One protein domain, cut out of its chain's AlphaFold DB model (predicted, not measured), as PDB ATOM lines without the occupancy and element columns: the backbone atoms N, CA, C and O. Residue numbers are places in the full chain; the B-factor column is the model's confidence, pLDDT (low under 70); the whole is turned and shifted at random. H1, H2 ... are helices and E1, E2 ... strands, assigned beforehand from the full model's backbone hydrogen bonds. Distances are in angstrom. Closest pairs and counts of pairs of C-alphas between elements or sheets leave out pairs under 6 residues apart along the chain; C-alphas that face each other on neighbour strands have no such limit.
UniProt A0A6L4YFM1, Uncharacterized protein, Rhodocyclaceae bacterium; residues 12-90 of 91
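What this domain is: This is residues 12 to 90 of the 91 residues of an uncharacterized protein of Rhodocyclaceae bacterium (UniProt A0A6L4YFM1). A strongly twisted mixed sheet, E3 E2 E1 E4, has H2 over one face; a long link leads to H1. The 79 printed residues, under half in named elements, include, in order, E1 E2 E3 H1 H2 E4. Mixed in class, it is compact, radius of gyration of the C-alphas 12.4 A, spanning 36 by 25 by 19 A.

Where its parts are: Find C-alpha 12 at (178.081, 219.628, 240.708), where E1, residues 12 to 18, begins. Next come E2, 24 to 30; E3, 35 to 40; H1, 55 to 58; H2, 68 to 77; and E4, 86 to 90, ending at (172.965, 217.295, 249.511).

How they stand to each other: E1, E2, E3 form a meander of antiparallel hairpins, and E4 is parallel to E1. N 15 and O 27, N 28 and O 37, N 14 and O 88 are 2.8 A apart. H2 is on the sheet, height 8.7 A, every O i to N i+4 pair within range. H1 and H2 are close but not clearly touching.

The domain as a whole: No printed pLDDT is under 70.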
ATOM      1  N   LEU A  12     179.219 220.527 240.789       97.44
ATOM      2  CA  LEU A  12     178.081 219.628 240.708       97.44
ATOM      3  C   LEU A  12     177.568 219.322 242.112       97.44
ATOM      4  O   LEU A  12     178.347 219.234 243.070       97.44
ATOM      5  N   VAL A  13     176.265 219.094 242.208       96.88
ATOM      6  CA  VAL A  13     175.591 218.698 243.444       96.88
ATOM      7  C   VAL A  13     174.795 217.434 243.173       96.88
ATOM      8  O   VAL A  13     173.938 217.445 242.302       96.88
ATOM      9  N   GLN A  14     175.086 216.351 243.889       95.62
ATOM     10  CA  GLN A  14     174.200 215.196 243.965       95.62
ATOM     11  C   GLN A  14     173.124 215.509 245.005       95.62
ATOM     12  O   GLN A  14     173.449 215.628 246.183       95.62
ATOM     13  N   VAL A  15     171.874 215.613 244.580       94.50
ATOM     14  CA  VAL A  15     170.706 215.718 245.451       94.50
ATOM     15  C   VAL A  15     170.161 214.309 245.668       94.50
ATOM     16  O   VAL A  15     169.989 213.556 244.706       94.50
ATOM     17  N   VAL A  16     169.975 213.910 246.925       90.75
ATOM     18  CA  VAL A  16     169.393 212.613 247.296       90.75
ATOM     19  C   VAL A  16     167.958 212.833 247.751       90.75
ATOM     20  O   VAL A  16     167.717 213.313 248.856       90.75
ATOM     21  N   ASP A  17     167.023 212.413 246.912       86.06
ATOM     22  CA  ASP A  17     165.597 212.432 247.189       86.06
ATOM     23  C   ASP A  17     165.175 211.028 247.627       86.06
ATOM     24  O   ASP A  17     164.990 210.114 246.822       86.06
ATOM     25  N   LEU A  18     165.045 210.824 248.936       79.25
ATOM     26  CA  LEU A  18     164.346 209.641 249.426       79.25
ATOM     27  C   LEU A  18     162.854 209.894 249.267       79.25
ATOM     28  O   LEU A  18     162.337 210.868 249.816       79.25
ATOM     29  N   ASP A  19     162.156 209.032 248.533       76.31
ATOM     30  CA  ASP A  19     160.701 209.103 248.557       76.31
ATOM     31  C   ASP A  19     160.143 208.514 249.865       76.31
ATOM     32  O   ASP A  19     160.828 207.811 250.615       76.31
ATOM     33  N   GLU A  20     158.877 208.811 250.159       74.50
ATOM     34  CA  GLU A  20     158.201 208.395 251.400       74.50
ATOM     35  C   GLU A  20     158.135 206.867 251.585       74.50
ATOM     36  O   GLU A  20     157.803 206.382 252.668       74.50
ATOM     37  N   ARG A  21     158.445 206.096 250.536       77.94
ATOM     38  CA  ARG A  21     158.451 204.628 250.527       77.94
ATOM     39  C   ARG A  21     159.844 204.055 250.791       77.94
ATOM     40  O   ARG A  21     159.992 202.834 250.846       77.94
ATOM     41  N   GLY A  22     160.847 204.914 250.973       72.44
ATOM     42  CA  GLY A  22     162.239 204.530 251.176       72.44
ATOM     43  C   GLY A  22     162.962 204.167 249.881       72.44
ATOM     44  O   GLY A  22     164.013 203.526 249.944       72.44
ATOM     45  N   TRP A  23     162.421 204.536 248.716       84.25
ATOM     46  CA  TRP A  23     163.099 204.310 247.444       84.25
ATOM     47  C   TRP A  23     164.167 205.373 247.236       84.25
ATOM     48  O   TRP A  23     163.986 206.553 247.549       84.25
ATOM     49  N   PHE A  24     165.311 204.932 246.727       87.06
ATOM     50  CA  PHE A  24     166.444 205.803 246.505       87.06
ATOM     51  C   PHE A  24     166.271 206.492 245.156       87.06
ATOM     52  O   PHE A  24     166.348 205.837 244.114       87.06
ATOM     53  N   LYS A  25     166.095 207.813 245.169       90.69
ATOM     54  CA  LYS A  25     166.155 208.656 243.974       90.69
ATOM     55  C   LYS A  25     167.251 209.684 244.172       90.69
ATOM     56  O   LYS A  25     167.501 210.170 245.274       90.69
ATOM     57  N   SER A  26     167.976 209.971 243.107       93.69
ATOM     58  CA  SER A  26     169.014 210.979 243.152       93.69
ATOM     59  C   SER A  26     169.233 211.580 241.782       93.69
ATOM     60  O   SER A  26     169.140 210.913 240.748       93.69
ATOM     61  N   HIS A  27     169.575 212.856 241.770       95.56
ATOM     62  CA  HIS A  27     169.993 213.540 240.563       95.56
ATOM     63  C   HIS A  27     171.195 214.423 240.829       95.56
ATOM     64  O   HIS A  27     171.533 214.751 241.960       95.56
ATOM     65  N   VAL A  28     171.889 214.768 239.754       97.19
ATOM     66  CA  VAL A  28     173.064 215.622 239.778       97.19
ATOM     67  C   VAL A  28     172.725 216.914 239.069       97.19
ATOM     68  O   VAL A  28     172.366 216.903 237.891       97.19
ATOM     69  N   GLU A  29     172.874 218.025 239.771       97.69
ATOM     70  CA  GLU A  29     172.673 219.368 239.249       97.69
ATOM     71  C   GLU A  29     174.007 220.035 238.936       97.69
ATOM     72  O   GLU A  29     175.025 219.797 239.591       97.69
ATOM     73  N   ASN A  30     174.007 220.899 237.924       95.56
ATOM     74  CA  ASN A  30     175.095 221.842 237.706       95.56
ATOM     75  C   ASN A  30     174.865 223.152 238.478       95.56
ATOM     76  O   ASN A  30     173.794 223.399 239.017       95.56
ATOM     77  N   GLN A  31     175.857 224.039 238.453       93.00
ATOM     78  CA  GLN A  31     175.822 225.367 239.088       93.00
ATOM     79  C   GLN A  31     174.630 226.281 238.721       93.00
ATOM     80  O   GLN A  31     174.424 227.291 239.384       93.00
ATOM     81  N   ASN A  32     173.869 225.967 237.666       92.75
ATOM     82  CA  ASN A  32     172.665 226.708 237.280       92.75
ATOM     83  C   ASN A  32     171.375 226.039 237.801       92.75
ATOM     84  O   ASN A  32     170.292 226.414 237.357       92.75
ATOM     85  N   GLY A  33     171.478 225.015 238.656       92.81
ATOM     86  CA  GLY A  33     170.344 224.223 239.148       92.81
ATOM     87  C   GLY A  33     169.736 223.289 238.098       92.81
ATOM     88  O   GLY A  33     168.607 222.835 238.240       92.81
ATOM     89  N   ARG A  34     170.437 223.028 236.983       95.81
ATOM     90  CA  ARG A  34     169.943 222.115 235.943       95.81
ATOM     91  C   ARG A  34     170.434 220.700 236.212       95.81
ATOM     92  O   ARG A  34     171.647 220.481 236.244       95.81
ATOM     93  N   THR A  35     169.508 219.746 236.245       97.50
ATOM     94  CA  THR A  35     169.809 218.311 236.252       97.50
ATOM     95  C   THR A  35     170.584 217.902 235.000       97.50
ATOM     96  O   THR A  35     170.145 218.132 233.869       97.50
ATOM     97  N   VAL A  36     171.753 217.304 235.205       97.38
ATOM     98  CA  VAL A  36     172.620 216.752 234.153       97.38
ATOM     99  C   VAL A  36     172.634 215.227 234.147       97.38
ATOM    100  O   VAL A  36     173.036 214.633 233.151       97.38
ATOM    101  N   PHE A  37     172.201 214.601 235.239       97.12
ATOM    102  CA  PHE A  37     172.132 213.152 235.382       97.12
ATOM    103  C   PHE A  37     171.141 212.779 236.487       97.12
ATOM    104  O   PHE A  37     171.015 213.522 237.456       97.12
ATOM    105  N   SER A  38     170.451 211.650 236.362       94.94
ATOM    106  CA  SER A  38     169.506 211.149 237.366       94.94
ATOM    107  C   SER A  38     169.533 209.632 237.407       94.94
ATOM    108  O   SER A  38     169.704 208.989 236.372       94.94
ATOM    109  N   PHE A  39     169.344 209.070 238.592       93.31
ATOM    110  CA  PHE A  39     169.313 207.636 238.813       93.31
ATOM    111  C   PHE A  39     168.437 207.305 240.020       93.31
ATOM    112  O   PHE A  39     168.367 208.054 240.994       93.31
ATOM    113  N   SER A  40     167.780 206.158 239.956       92.62
ATOM    114  CA  SER A  40     167.040 205.588 241.072       92.62
ATOM    115  C   SER A  40     167.270 204.085 241.115       92.62
ATOM    116  O   SER A  40     167.802 203.500 240.168       92.62
ATOM    117  N   ASN A  41     166.895 203.465 242.228       90.56
ATOM    118  CA  ASN A  41     166.779 202.014 242.297       90.56
ATOM    119  C   ASN A  41     165.400 201.523 241.828       90.56
ATOM    120  O   ASN A  41     165.064 200.382 242.109       90.56
ATOM    121  N   GLU A  42     164.584 202.357 241.177       89.19
ATOM    122  CA  GLU A  42     163.306 201.917 240.614       89.19
ATOM    123  C   GLU A  42     163.532 201.207 239.277       89.19
ATOM    124  O   GLU A  42     164.274 201.676 238.414       89.19
ATOM    125  N   ASP A  43     162.836 200.096 239.085       83.31
ATOM    126  CA  ASP A  43     162.679 199.453 237.796       83.31
ATOM    127  C   ASP A  43     161.847 200.353 236.868       83.31
ATOM    128  O   ASP A  43     160.730 200.771 237.186       83.31
ATOM    129  N   GLY A  44     162.393 200.639 235.687       76.25
ATOM    130  CA  GLY A  44     161.790 201.572 234.733       76.25
ATOM    131  C   GLY A  44     160.486 201.089 234.087       76.25
ATOM    132  O   GLY A  44     159.785 201.896 233.481       76.25
ATOM    133  N   ASN A  45     160.144 199.801 234.204       82.25
ATOM    134  CA  ASN A  45     158.931 199.226 233.615       82.25
ATOM    135  C   ASN A  45     157.770 199.172 234.611       82.25
ATOM    136  O   ASN A  45     156.605 199.271 234.226       82.25
ATOM    137  N   THR A  46     158.085 198.983 235.888       83.12
ATOM    138  CA  THR A  46     157.118 198.703 236.948       83.12
ATOM    139  C   THR A  46     157.011 199.848 237.952       83.12
ATOM    140  O   THR A  46     155.981 199.975 238.614       83.12
ATOM    141  N   GLY A  47     158.045 200.688 238.059       78.12
ATOM    142  CA  GLY A  47     158.145 201.746 239.060       78.12
ATOM    143  C   GLY A  47     158.301 201.216 240.485       78.12
ATOM    144  O   GLY A  47     158.057 201.965 241.418       78.12
ATOM    145  N   TRP A  48     158.643 199.939 240.667       82.00
ATOM    146  CA  TRP A  48     158.973 199.342 241.966       82.00
ATOM    147  C   TRP A  48     160.488 199.269 242.141       82.00
ATOM    148  O   TRP A  48     161.196 199.340 241.143       82.00
ATOM    149  N   PRO A  49     161.027 199.105 243.362       81.50
ATOM    150  CA  PRO A  49     162.452 198.881 243.539       81.50
ATOM    151  C   PRO A  49     162.903 197.677 242.721       81.50
ATOM    152  O   PRO A  49     162.315 196.600 242.824       81.50
ATOM    153  N   SER A  50     163.941 197.879 241.925       81.25
ATOM    154  CA  SER A  50     164.650 196.815 241.240       81.25
ATOM    155  C   SER A  50     165.149 195.798 242.264       81.25
ATOM    156  O   SER A  50     165.730 196.176 243.288       81.25
ATOM    157  N   GLU A  51     164.950 194.510 241.979       77.62
ATOM    158  CA  GLU A  51     165.537 193.418 242.765       77.62
ATOM    159  C   GLU A  51     167.069 193.439 242.679       77.62
ATOM    160  O   GLU A  51     167.744 193.125 243.659       77.62
ATOM    161  N   ASP A  52     167.598 193.914 241.548       79.31
ATOM    162  CA  ASP A  52     169.028 194.113 241.311       79.31
ATOM    163  C   ASP A  52     169.547 195.395 241.991       79.31
ATOM    164  O   ASP A  52     170.734 195.680 241.982       79.31
ATOM    165  N   GLY A  53     168.682 196.211 242.600       84.56
ATOM    166  CA  GLY A  53     169.097 197.426 243.295       84.56
ATOM    167  C   GLY A  53     169.506 198.569 242.358       84.56
ATOM    168  O   GLY A  53     168.873 198.826 241.334       84.56
ATOM    169  N   LEU A  54     170.509 199.355 242.766       90.69
ATOM    170  CA  LEU A  54     170.941 200.530 242.010       90.69
ATOM    171  C   LEU A  54     171.964 200.121 240.947       90.69
ATOM    172  O   LEU A  54     173.087 199.768 241.289       90.69
ATOM    173  N   TRP A  55     171.625 200.293 239.670       90.88
ATOM    174  CA  TRP A  55     172.465 199.860 238.544       90.88
ATOM    175  C   TRP A  55     173.910 200.393 238.577       90.88
ATOM    176  O   TRP A  55     174.838 199.678 238.225       90.88
ATOM    177  N   LEU A  56     174.139 201.621 239.061       93.81
ATOM    178  CA  LEU A  56     175.494 202.175 239.208       93.81
ATOM    179  C   LEU A  56     176.348 201.401 240.221       93.81
ATOM    180  O   LEU A  56     177.574 201.430 240.133       93.81
ATOM    181  N   VAL A  57     175.712 200.759 241.200       93.81
ATOM    182  CA  VAL A  57     176.383 199.892 242.171       93.81
ATOM    183  C   VAL A  57     176.660 198.531 241.552       93.81
ATOM    184  O   VAL A  57     177.797 198.068 241.612       93.81
ATOM    185  N   GLU A  58     175.663 197.945 240.895       92.50
ATOM    186  CA  GLU A  58     175.792 196.638 240.242       92.50
ATOM    187  C   GLU A  58     176.856 196.631 239.138       92.50
ATOM    188  O   GLU A  58     177.681 195.722 239.068       92.50
ATOM    189  N   ASP A  59     176.922 197.698 238.342       94.19
ATOM    190  CA  ASP A  59     177.931 197.869 237.293       94.19
ATOM    191  C   ASP A  59     179.327 198.221 237.851       94.19
ATOM    192  O   ASP A  59     180.295 198.371 237.100       94.19
ATOM    193  N   GLY A  60     179.462 198.373 239.172       94.94
ATOM    194  CA  GLY A  60     180.733 198.635 239.850       94.94
ATOM    195  C   GLY A  60     181.232 200.078 239.756       94.94
ATOM    196  O   GLY A  60     182.367 200.357 240.151       94.94
ATOM    197  N   PHE A  61     180.412 201.013 239.267       96.00
ATOM    198  CA  PHE A  61     180.757 202.438 239.228       96.00
ATOM    199  C   PHE A  61     180.680 203.101 240.608       96.00
ATOM    200  O   PHE A  61     181.424 204.041 240.878       96.00
ATOM    201  N   MET A  62     179.791 202.630 241.481       95.94
ATOM    202  CA  MET A  62     179.582 203.134 242.841       95.94
ATOM    203  C   MET A  62     179.639 201.988 243.855       95.94
ATOM    204  O   MET A  62     179.214 200.876 243.580       95.94
ATOM    205  N   ARG A  63     180.109 202.251 245.077       94.44
ATOM    206  CA  ARG A  63     180.080 201.257 246.172       94.44
ATOM    207  C   ARG A  63     178.723 201.160 246.876       94.44
ATOM    208  O   ARG A  63     178.417 200.149 247.494       94.44
ATOM    209  N   HIS A  64     177.961 202.251 246.857       90.12
ATOM    210  CA  HIS A  64     176.625 202.407 247.445       90.12
ATOM    211  C   HIS A  64     175.995 203.710 246.916       90.12
ATOM    212  O   HIS A  64     176.724 204.574 246.434       90.12
ATOM    213  N   GLY A  65     174.687 203.939 247.089       84.62
ATOM    214  CA  GLY A  65     173.968 205.082 246.479       84.62
ATOM    215  C   GLY A  65     174.498 206.498 246.784       84.62
ATOM    216  O   GLY A  65     174.252 207.429 246.020       84.62
ATOM    217  N   ARG A  66     175.279 206.680 247.857       88.12
ATOM    218  CA  ARG A  66     175.924 207.964 248.217       88.12
ATOM    219  C   ARG A  66     177.425 208.041 247.892       88.12
ATOM    220  O   ARG A  66     178.131 208.880 248.446       88.12
ATOM    221  N   ASP A  67     177.948 207.141 247.059       93.69
ATOM    222  CA  ASP A  67     179.363 207.149 246.667       93.69
ATOM    223  C   ASP A  67     179.649 208.267 245.651       93.69
ATOM    224  O   ASP A  67     179.633 208.068 244.437       93.69
ATOM    225  N   THR A  68     179.915 209.468 246.162       94.00
ATOM    226  CA  THR A  68     180.217 210.647 245.340       94.00
ATOM    227  C   THR A  68     181.526 210.518 244.562       94.00
ATOM    228  O   THR A  68     181.678 211.164 243.525       94.00
ATOM    229  N   GLY A  69     182.470 209.700 245.038       96.25
ATOM    230  CA  GLY A  69     183.733 209.448 244.350       96.25
ATOM    231  C   GLY A  69     183.501 208.652 243.072       96.25
ATOM    232  O   GLY A  69     183.837 209.130 241.987       96.25
ATOM    233  N   GLY A  70     182.853 207.492 243.212       97.25
ATOM    234  CA  GLY A  70     182.488 206.628 242.091       97.25
ATOM    235  C   GLY A  70     181.556 207.317 241.092       97.25
ATOM    236  O   GLY A  70     181.815 207.323 239.887       97.25
ATOM    237  N   LEU A  71     180.539 208.030 241.591       97.44
ATOM    238  CA  LEU A  71     179.629 208.805 240.746       97.44
ATOM    239  C   LEU A  71     180.366 209.890 239.945       97.44
ATOM    240  O   LEU A  71     180.148 210.026 238.744       97.44
ATOM    241  N   LEU A  72     181.258 210.662 240.572       97.88
ATOM    242  CA  LEU A  72     182.010 211.702 239.866       97.88
ATOM    243  C   LEU A  72     182.935 211.117 238.792       97.88
ATOM    244  O   LEU A  72     183.076 211.716 237.724       97.88
ATOM    245  N   GLU A  73     183.573 209.982 239.065       98.06
ATOM    246  CA  GLU A  73     184.411 209.287 238.088       98.06
ATOM    247  C   GLU A  73     183.586 208.793 236.895       98.06
ATOM    248  O   GLU A  73     183.930 209.094 235.748       98.06
ATOM    249  N   TYR A  74     182.447 208.145 237.158       97.81
ATOM    250  CA  TYR A  74     181.500 207.736 236.123       97.81
ATOM    251  C   TYR A  74     181.072 208.919 235.245       97.81
ATOM    252  O   TYR A  74     181.200 208.863 234.023       97.81
ATOM    253  N   LEU A  75     180.641 210.033 235.849       97.75
ATOM    254  CA  LEU A  75     180.179 211.210 235.105       97.75
ATOM    255  C   LEU A  75     181.274 211.814 234.218       97.75
ATOM    256  O   LEU A  75     180.977 212.330 233.139       97.75
ATOM    257  N   LYS A  76     182.536 211.768 234.659       97.12
ATOM    258  CA  LYS A  76     183.683 212.215 233.857       97.12
ATOM    259  C   LYS A  76     183.928 211.282 232.678       97.12
ATOM    260  O   LYS A  76     184.071 211.759 231.555       97.12
ATOM    261  N   ASN A  77     183.930 209.975 232.924       97.25
ATOM    262  CA  ASN A  77     184.156 208.961 231.895       97.25
ATOM    263  C   ASN A  77     183.024 208.937 230.853       97.25
ATOM    264  O   ASN A  77     183.291 208.778 229.664       97.25
ATOM    265  N   ALA A  78     181.783 209.186 231.275       96.56
ATOM    266  CA  ALA A  78     180.616 209.311 230.403       96.56
ATOM    267  C   ALA A  78     180.563 210.642 229.618       96.56
ATOM    268  O   ALA A  78     179.672 210.836 228.794       96.56
ATOM    269  N   GLY A  79     181.476 211.587 229.876       96.44
ATOM    270  CA  GLY A  79     181.495 212.902 229.224       96.44
ATOM    271  C   GLY A  79     180.417 213.881 229.713       96.44
ATOM    272  O   GLY A  79     180.236 214.940 229.113       96.44
ATOM    273  N   ILE A  80     179.720 213.560 230.807       96.75
ATOM    274  CA  ILE A  80     178.682 214.405 231.424       96.75
ATOM    275  C   ILE A  80     179.325 215.518 232.268       96.75
ATOM    276  O   ILE A  80     178.854 216.660 232.293       96.75
ATOM    277  N   ALA A  81     180.425 215.197 232.950       96.38
ATOM    278  CA  ALA A  81     181.190 216.121 233.776       96.38
ATOM    279  C   ALA A  81     182.569 216.407 233.169       96.38
ATOM    280  O   ALA A  81     183.227 215.538 232.601       96.38
ATOM    281  N   LYS A  82     183.056 217.638 233.339       95.12
ATOM    282  CA  LYS A  82     184.430 217.998 232.963       95.12
ATOM    283  C   LYS A  82     185.441 217.218 233.817       95.12
ATOM    284  O   LYS A  82     185.182 216.989 234.997       95.12
ATOM    285  N   PRO A  83     186.659 216.937 233.317       94.38
ATOM    286  CA  PRO A  83     187.710 216.298 234.119       94.38
ATOM    287  C   PRO A  83     188.040 217.049 235.419       94.38
ATOM    288  O   PRO A  83     188.350 216.441 236.445       94.38
ATOM    289  N   THR A  84     187.910 218.379 235.397       93.75
ATOM    290  CA  THR A  84     188.116 219.264 236.551       93.75
ATOM    291  C   THR A  84     186.896 219.396 237.458       93.75
ATOM    292  O   THR A  84     186.980 220.092 238.465       93.75
ATOM    293  N   ALA A  85     185.765 218.775 237.115       95.56
ATOM    294  CA  ALA A  85     184.542 218.881 237.890       95.56
ATOM    295  C   ALA A  85     184.708 218.289 239.288       95.56
ATOM    296  O   ALA A  85     185.478 217.338 239.495       95.56
ATOM    297  N   THR A  86     183.928 218.824 240.220       96.25
ATOM    298  CA  THR A  86     183.772 218.249 241.551       96.25
ATOM    299  C   THR A  86     182.332 218.158 241.963       96.25
ATOM    300  O   THR A  86     181.521 218.991 241.576       96.25
ATOM    301  N   LEU A  87     182.067 217.148 242.779       96.38
ATOM    302  CA  LEU A  87     180.750 216.773 243.238       96.38
ATOM    303  C   LEU A  87     180.712 216.863 244.759       96.38
ATOM    304  O   LEU A  87     181.631 216.398 245.436       96.38
ATOM    305  N   ARG A  88     179.646 217.456 245.281       95.00
ATOM    306  CA  ARG A  88     179.249 217.354 246.688       95.00
ATOM    307  C   ARG A  88     177.862 216.724 246.759       95.00
ATOM    308  O   ARG A  88     177.154 216.725 245.756       95.00
ATOM    309  N   VAL A  89     177.487 216.213 247.923       92.81
ATOM    310  CA  VAL A  89     176.154 215.648 248.156       92.81
ATOM    311  C   VAL A  89     175.314 216.594 249.014       92.81
ATOM    312  O   VAL A  89     175.852 217.251 249.909       92.81
ATOM    313  N   GLU A  90     174.023 216.662 248.722       90.19
ATOM    314  CA  GLU A  90     172.965 217.295 249.511       90.19
ATOM    315  C   GLU A  90     171.792 216.315 249.642       90.19
ATOM    316  O   GLU A  90     171.522 215.556 248.708       90.19
TER     317      GLU A  90